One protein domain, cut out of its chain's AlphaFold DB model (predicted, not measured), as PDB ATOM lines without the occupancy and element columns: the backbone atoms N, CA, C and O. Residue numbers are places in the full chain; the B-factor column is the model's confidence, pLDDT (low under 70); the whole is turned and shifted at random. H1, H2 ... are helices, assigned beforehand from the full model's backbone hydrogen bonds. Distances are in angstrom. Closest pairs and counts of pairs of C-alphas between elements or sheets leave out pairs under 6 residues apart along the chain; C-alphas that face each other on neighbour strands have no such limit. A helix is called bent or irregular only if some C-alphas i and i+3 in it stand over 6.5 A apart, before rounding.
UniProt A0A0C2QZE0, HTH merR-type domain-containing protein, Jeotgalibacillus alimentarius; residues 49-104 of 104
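AT A GLANCE: This is residues 49 to 104 of the 104 residues of the protein "HTH merR-type domain-containing protein" of Jeotgalibacillus alimentarius (UniProt A0A0C2QZE0). The long helix H1 forms one side of a narrow, open U, and the bent helix H2 folds back as the other; they come near each other by the turn at residues 76 and 77, then spread. The printed part has 56 residues with two named helices, H1 then H2, and no named strand: all helix. It is loose, with a radius of gyration of the C-alphas of 14.2 A, and spans 42 by 20 by 10 A.

HOW THE PARTS SIT: H1, residues 50 to 75, is close to but not clearly touching H2a, residues 78 to 91; their closest C-alphas, of Leu 73 and Lys 81, are 6.2 A apart. They run opposite ways at a shallow tilt of 14 degrees. H2, residues 78 to 102, was assigned as one helix by its hydrogen bonds but is bent, with C-alphas 91 and 94 6.6 A apart. Its second arm H2b, residues 94 to 102, is apart from H1 and stands to H2a at a shallow tilt of 32 degrees, only just short of steep. Every O i to N i+4 pair is within hydrogen-bond range in H2a and H2b, and 21 of 22 in H1.

IN THESE COORDINATES: H1 is 39.3 A long, from C-alpha 50 at (-17.098, 37.697, 30.998). H2a measures 20.3 A and H2b 12.3 A, ending at C-alpha 102 at (-7.989, 51.562, 31.760).

THE WHOLE: The C-alphas farthest apart, of Ser 49 and Ala 77, are 43.1 A apart. The printed part has no cut, and its H1 to H2 link is tight. Residues 103 to 104 have pLDDT under 70.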
ATOM      1  N   SER A  49     -18.298  40.996  34.218       78.94
ATOM      2  CA  SER A  49     -18.207  40.959  32.762       78.94
ATOM      3  C   SER A  49     -17.412  39.706  32.379       78.94
ATOM      4  O   SER A  49     -16.339  39.522  32.957       78.94
ATOM      5  N   PRO A  50     -17.867  38.866  31.431       83.81
ATOM      6  CA  PRO A  50     -17.098  37.697  30.998       83.81
ATOM      7  C   PRO A  50     -15.660  38.062  30.601       83.81
ATOM      8  O   PRO A  50     -14.716  37.388  30.992       83.81
ATOM      9  N   ALA A  51     -15.479  39.222  29.958       83.50
ATOM     10  CA  ALA A  51     -14.157  39.744  29.613       83.50
ATOM     11  C   ALA A  51     -13.292  40.066  30.850       83.50
ATOM     12  O   ALA A  51     -12.078  39.894  30.824       83.50
ATOM     13  N   LEU A  52     -13.899  40.519  31.953       82.81
ATOM     14  CA  LEU A  52     -13.183  40.746  33.209       82.81
ATOM     15  C   LEU A  52     -12.790  39.419  33.877       82.81
ATOM     16  O   LEU A  52     -11.721  39.334  34.475       82.81
ATOM     17  N   GLU A  53     -13.633  38.388  33.795       84.06
ATOM     18  CA  GLU A  53     -13.298  37.054  34.309       84.06
ATOM     19  C   GLU A  53     -12.135  36.428  33.540       84.06
ATOM     20  O   GLU A  53     -11.208  35.917  34.165       84.06
ATOM     21  N   GLU A  54     -12.138  36.547  32.211       86.69
ATOM     22  CA  GLU A  54     -11.039  36.102  31.349       86.69
ATOM     23  C   GLU A  54      -9.723  36.809  31.699       86.69
ATOM     24  O   GLU A  54      -8.712  36.151  31.941       86.69
ATOM     25  N   VAL A  55      -9.737  38.143  31.819       87.00
ATOM     26  CA  VAL A  55      -8.539  38.908  32.208       87.00
ATOM     27  C   VAL A  55      -8.041  38.490  33.595       87.00
ATOM     28  O   VAL A  55      -6.842  38.295  33.783       87.00
ATOM     29  N   ASN A  56      -8.938  38.301  34.565       83.62
ATOM     30  CA  ASN A  56      -8.554  37.845  35.902       83.62
ATOM     31  C   ASN A  56      -7.953  36.432  35.890       83.62
ATOM     32  O   ASN A  56      -6.995  36.177  36.621       83.62
ATOM     33  N   ALA A  57      -8.487  35.523  35.071       84.38
ATOM     34  CA  ALA A  57      -7.940  34.179  34.914       84.38
ATOM     35  C   ALA A  57      -6.522  34.217  34.320       84.38
ATOM     36  O   ALA A  57      -5.625  33.547  34.834       84.38
ATOM     37  N   GLU A  58      -6.290  35.055  33.307       90.12
ATOM     38  CA  GLU A  58      -4.958  35.231  32.718       90.12
ATOM     39  C   GLU A  58      -3.963  35.881  33.689       90.12
ATOM     40  O   GLU A  58      -2.801  35.476  33.729       90.12
ATOM     41  N   ILE A  59      -4.400  36.824  34.534       87.94
ATOM     42  CA  ILE A  59      -3.554  37.391  35.599       87.94
ATOM     43  C   ILE A  59      -3.111  36.293  36.574       87.94
ATOM     44  O   ILE A  59      -1.921  36.179  36.865       87.94
ATOM     45  N   VAL A  60      -4.037  35.449  37.043       85.62
ATOM     46  CA  VAL A  60      -3.718  34.328  37.948       85.62
ATOM     47  C   VAL A  60      -2.751  33.342  37.288       85.62
ATOM     48  O   VAL A  60      -1.789  32.885  37.905       85.62
ATOM     49  N   HIS A  61      -2.980  33.019  36.020       90.56
ATOM     50  CA  HIS A  61      -2.115  32.121  35.264       90.56
ATOM     51  C   HIS A  61      -0.707  32.706  35.056       90.56
ATOM     52  O   HIS A  61       0.292  31.992  35.182       90.56
ATOM     53  N   LEU A  62      -0.599  34.011  34.791       90.38
ATOM     54  CA  LEU A  62       0.681  34.709  34.694       90.38
ATOM     55  C   LEU A  62       1.424  34.725  36.038       90.38
ATOM     56  O   LEU A  62       2.627  34.468  36.060       90.38
ATOM     57  N   GLU A  63       0.726  34.967  37.153       87.19
ATOM     58  CA  GLU A  63       1.301  34.891  38.505       87.19
ATOM     59  C   GLU A  63       1.945  33.521  38.761       87.19
ATOM     60  O   GLU A  63       3.092  33.451  39.207       87.19
ATOM     61  N   GLN A  64       1.249  32.432  38.422       89.94
ATOM     62  CA  GLN A  64       1.771  31.069  38.569       89.94
ATOM     63  C   GLN A  64       3.036  30.846  37.733       89.94
ATOM     64  O   GLN A  64       4.029  30.338  38.250       89.94
ATOM     65  N   LYS A  65       3.043  31.286  36.469       92.50
ATOM     66  CA  LYS A  65       4.226  31.185  35.599       92.50
ATOM     67  C   LYS A  65       5.419  31.969  36.137       92.50
ATOM     68  O   LYS A  65       6.543  31.481  36.066       92.50
ATOM     69  N   ILE A  66       5.191  33.164  36.683       90.25
ATOM     70  CA  ILE A  66       6.253  33.975  37.296       90.25
ATOM     71  C   ILE A  66       6.815  33.281  38.542       90.25
ATOM     72  O   ILE A  66       8.023  33.339  38.769       90.25
ATOM     73  N   LEU A  67       5.975  32.614  39.341       88.62
ATOM     74  CA  LEU A  67       6.436  31.831  40.489       88.62
ATOM     75  C   LEU A  67       7.306  30.644  40.055       88.62
ATOM     76  O   LEU A  67       8.395  30.490  40.600       88.62
ATOM     77  N   SER A  68       6.891  29.877  39.046       90.81
ATOM     78  CA  SER A  68       7.709  28.784  38.495       90.81
ATOM     79  C   SER A  68       9.033  29.292  37.926       90.81
ATOM     80  O   SER A  68      10.091  28.757  38.241       90.81
ATOM     81  N   LEU A  69       9.002  30.395  37.173       90.44
ATOM     82  CA  LEU A  69      10.217  31.018  36.657       90.44
ATOM     83  C   LEU A  69      11.143  31.479  37.789       90.44
ATOM     84  O   LEU A  69      12.357  31.349  37.693       90.44
ATOM     85  N   LYS A  70      10.589  32.001  38.887       88.06
ATOM     86  CA  LYS A  70      11.384  32.371  40.059       88.06
ATOM     87  C   LYS A  70      12.116  31.159  40.646       88.06
ATOM     88  O   LYS A  70      13.275  31.303  41.019       88.06
ATOM     89  N   GLU A  71      11.462  30.004  40.725       89.94
ATOM     90  CA  GLU A  71      12.080  28.762  41.203       89.94
ATOM     91  C   GLU A  71      13.213  28.300  40.274       89.94
ATOM     92  O   GLU A  71      14.306  28.003  40.754       89.94
ATOM     93  N   GLU A  72      13.005  28.329  38.954       89.25
ATOM     94  CA  GLU A  72      14.050  28.031  37.956       89.25
ATOM     95  C   GLU A  72      15.262  28.969  38.103       89.25
ATOM     96  O   GLU A  72      16.426  28.549  38.053       89.25
ATOM     97  N   LEU A  73      14.993  30.250  38.373       89.81
ATOM     98  CA  LEU A  73      16.010  31.273  38.578       89.81
ATOM     99  C   LEU A  73      16.797  31.111  39.882       89.81
ATOM    100  O   LEU A  73      17.844  31.742  39.996       89.81
ATOM    101  N   GLU A  74      16.380  30.307  40.864       90.56
ATOM    102  CA  GLU A  74      17.187  30.084  42.077       90.56
ATOM    103  C   GLU A  74      18.529  29.421  41.718       90.56
ATOM    104  O   GLU A  74      19.585  29.849  42.200       90.56
ATOM    105  N   THR A  75      18.515  28.479  40.770       91.06
ATOM    106  CA  THR A  75      19.691  27.701  40.337       91.06
ATOM    107  C   THR A  75      20.391  28.218  39.074       91.06
ATOM    108  O   THR A  75      21.449  27.701  38.721       91.06
ATOM    109  N   ALA A  76      19.832  29.224  38.396       90.69
ATOM    110  CA  ALA A  76      20.372  29.767  37.146       90.69
ATOM    111  C   ALA A  76      21.690  30.552  37.325       90.69
ATOM    112  O   ALA A  76      21.996  31.066  38.408       90.69
ATOM    113  N   ALA A  77      22.459  30.705  36.244       95.19
ATOM    114  CA  ALA A  77      23.674  31.522  36.245       95.19
ATOM    115  C   ALA A  77      23.345  33.030  36.378       95.19
ATOM    116  O   ALA A  77      22.297  33.468  35.903       95.19
ATOM    117  N   PRO A  78      24.218  33.869  36.975       93.06
ATOM    118  CA  PRO A  78      23.937  35.299  37.167       93.06
ATOM    119  C   PRO A  78      23.581  36.058  35.880       93.06
ATOM    120  O   PRO A  78      22.711  36.927  35.899       93.06
ATOM    121  N   GLU A  79      24.230  35.710  34.769       93.19
ATOM    122  CA  GLU A  79      24.007  36.306  33.444       93.19
ATOM    123  C   GLU A  79      22.601  35.997  32.915       93.19
ATOM    124  O   GLU A  79      21.892  36.889  32.453       93.19
ATOM    125  N   GLU A  80      22.159  34.750  33.074       91.88
ATOM    126  CA  GLU A  80      20.818  34.296  32.706       91.88
ATOM    127  C   GLU A  80      19.743  34.969  33.572       91.88
ATOM    128  O   GLU A  80      18.754  35.484  33.045       91.88
ATOM    129  N   LYS A  81      19.972  35.080  34.892       92.25
ATOM    130  CA  LYS A  81      19.072  35.824  35.792       92.25
ATOM    131  C   LYS A  81      18.932  37.287  35.374       92.25
ATOM    132  O   LYS A  81      17.836  37.844  35.442       92.25
ATOM    133  N   HIS A  82      20.037  37.917  34.977       92.75
ATOM    134  CA  HIS A  82      20.042  39.309  34.539       92.75
ATOM    135  C   HIS A  82      19.245  39.489  33.245       92.75
ATOM    136  O   HIS A  82      18.329  40.310  33.222       92.75
ATOM    137  N   TYR A  83      19.517  38.664  32.232       94.75
ATOM    138  CA  TYR A  83      18.802  38.683  30.957       94.75
ATOM    139  C   TYR A  83      17.287  38.496  31.135       94.75
ATOM    140  O   TYR A  83      16.495  39.317  30.670       94.75
ATOM    141  N   ILE A  84      16.872  37.463  31.878       92.88
ATOM    142  CA  ILE A  84      15.450  37.161  32.104       92.88
ATOM    143  C   ILE A  84      14.755  38.316  32.833       92.88
ATOM    144  O   ILE A  84      13.634  38.694  32.481       92.88
ATOM    145  N   LYS A  85      15.418  38.917  33.829       89.81
ATOM    146  CA  LYS A  85      14.879  40.074  34.549       89.81
ATOM    147  C   LYS A  85      14.635  41.254  33.606       89.81
ATOM    148  O   LYS A  85      13.558  41.846  33.669       89.81
ATOM    149  N   GLU A  86      15.612  41.602  32.771       94.12
ATOM    150  CA  GLU A  86      15.475  42.703  31.814       94.12
ATOM    151  C   GLU A  86      14.342  42.429  30.822       94.12
ATOM    152  O   GLU A  86      13.479  43.285  30.619       94.12
ATOM    153  N   GLU A  87      14.271  41.216  30.271       94.56
ATOM    154  CA  GLU A  87      13.242  40.863  29.295       94.56
ATOM    155  C   GLU A  87      11.820  40.957  29.875       94.56
ATOM    156  O   GLU A  87      10.930  41.533  29.240       94.56
ATOM    157  N   ILE A  88      11.593  40.457  31.097       91.69
ATOM    158  CA  ILE A  88      10.295  40.597  31.774       91.69
ATOM    159  C   ILE A  88       9.978  42.070  32.024       91.69
ATOM    160  O   ILE A  88       8.861  42.509  31.751       91.69
ATOM    161  N   GLN A  89      10.945  42.851  32.516       90.69
ATOM    162  CA  GLN A  89      10.735  44.274  32.783       90.69
ATOM    163  C   GLN A  89      10.297  45.020  31.521       90.69
ATOM    164  O   GLN A  89       9.299  45.740  31.569       90.69
ATOM    165  N   PHE A  90      10.967  44.800  30.386       93.44
ATOM    166  CA  PHE A  90      10.591  45.432  29.122       93.44
ATOM    167  C   PHE A  90       9.192  45.027  28.651       93.44
ATOM    168  O   PHE A  90       8.420  45.887  28.225       93.44
ATOM    169  N   LYS A  91       8.828  43.744  28.768       90.88
ATOM    170  CA  LYS A  91       7.498  43.255  28.366       90.88
ATOM    171  C   LYS A  91       6.370  43.743  29.279       90.88
ATOM    172  O   LYS A  91       5.239  43.870  28.817       90.88
ATOM    173  N   MET A  92       6.661  44.062  30.541       90.19
ATOM    174  CA  MET A  92       5.664  44.575  31.489       90.19
ATOM    175  C   MET A  92       5.326  46.055  31.286       90.19
ATOM    176  O   MET A  92       4.214  46.462  31.621       90.19
ATOM    177  N   ILE A  93       6.231  46.861  30.718       92.31
ATOM    178  CA  ILE A  93       6.001  48.296  30.460       92.31
ATOM    179  C   ILE A  93       4.675  48.562  29.720       92.31
ATOM    180  O   ILE A  93       3.854  49.308  30.260       92.31
ATOM    181  N   PRO A  94       4.410  47.973  28.535       92.06
ATOM    182  CA  PRO A  94       3.166  48.239  27.811       92.06
ATOM    183  C   PRO A  94       1.924  47.770  28.582       92.06
ATOM    184  O   PRO A  94       0.888  48.427  28.524       92.06
ATOM    185  N   LEU A  95       2.021  46.678  29.349       89.19
ATOM    186  CA  LEU A  95       0.909  46.186  30.167       89.19
ATOM    187  C   LEU A  95       0.563  47.162  31.299       89.19
ATOM    188  O   LEU A  95      -0.609  47.464  31.511       89.19
ATOM    189  N   LEU A  96       1.570  47.698  31.995       88.62
ATOM    190  CA  LEU A  96       1.380  48.709  33.042       88.62
ATOM    191  C   LEU A  96       0.781  50.004  32.480       88.62
ATOM    192  O   LEU A  96      -0.100  50.598  33.102       88.62
ATOM    193  N   GLN A  97       1.215  50.421  31.289       90.31
ATOM    194  CA  GLN A  97       0.637  51.572  30.592       90.31
ATOM    195  C   GLN A  97      -0.842  51.341  30.263       90.31
ATOM    196  O   GLN A  97      -1.670  52.188  30.594       90.31
ATOM    197  N   LEU A  98      -1.187  50.181  29.693       89.44
ATOM    198  CA  LEU A  98      -2.574  49.816  29.388       89.44
ATOM    199  C   LEU A  98      -3.451  49.806  30.646       89.44
ATOM    200  O   LEU A  98      -4.526  50.406  30.648       89.44
ATOM    201  N   MET A  99      -2.974  49.194  31.734       85.31
ATOM    202  CA  MET A  99      -3.679  49.186  33.021       85.31
ATOM    203  C   MET A  99      -3.891  50.599  33.569       85.31
ATOM    204  O   MET A  99      -4.968  50.906  34.067       85.31
ATOM    205  N   THR A 100      -2.898  51.480  33.424       85.38
ATOM    206  CA  THR A 100      -3.020  52.877  33.861       85.38
ATOM    207  C   THR A 100      -4.105  53.599  33.065       85.38
ATOM    208  O   THR A 100      -4.957  54.247  33.659       85.38
ATOM    209  N   THR A 101      -4.139  53.431  31.737       86.69
ATOM    210  CA  THR A 101      -5.170  54.047  30.881       86.69
ATOM    211  C   THR A 101      -6.573  53.476  31.083       86.69
ATOM    212  O   THR A 101      -7.542  54.196  30.884       86.69
ATOM    213  N   LEU A 102      -6.699  52.205  31.481       78.06
ATOM    214  CA  LEU A 102      -7.989  51.562  31.760       78.06
ATOM    215  C   LEU A 102      -8.611  52.043  33.083       78.06
ATOM    216  O   LEU A 102      -9.829  52.019  33.231       78.06
ATOM    217  N   LEU A 103      -7.770  52.436  34.044       63.69
ATOM    218  CA  LEU A 103      -8.158  52.869  35.392       63.69
ATOM    219  C   LEU A 103      -8.188  54.406  35.556       63.69
ATOM    220  O   LEU A 103      -8.398  54.884  36.671       63.69
ATOM    221  N   SER A 104      -7.945  55.150  34.468       53.59
ATOM    222  CA  SER A 104      -8.036  56.620  34.369       53.59
ATOM    223  C   SER A 104      -9.452  57.066  34.020       53.59
ATOM    224  O   SER A 104      -9.883  58.110  34.557       53.59
TER     225      SER A 104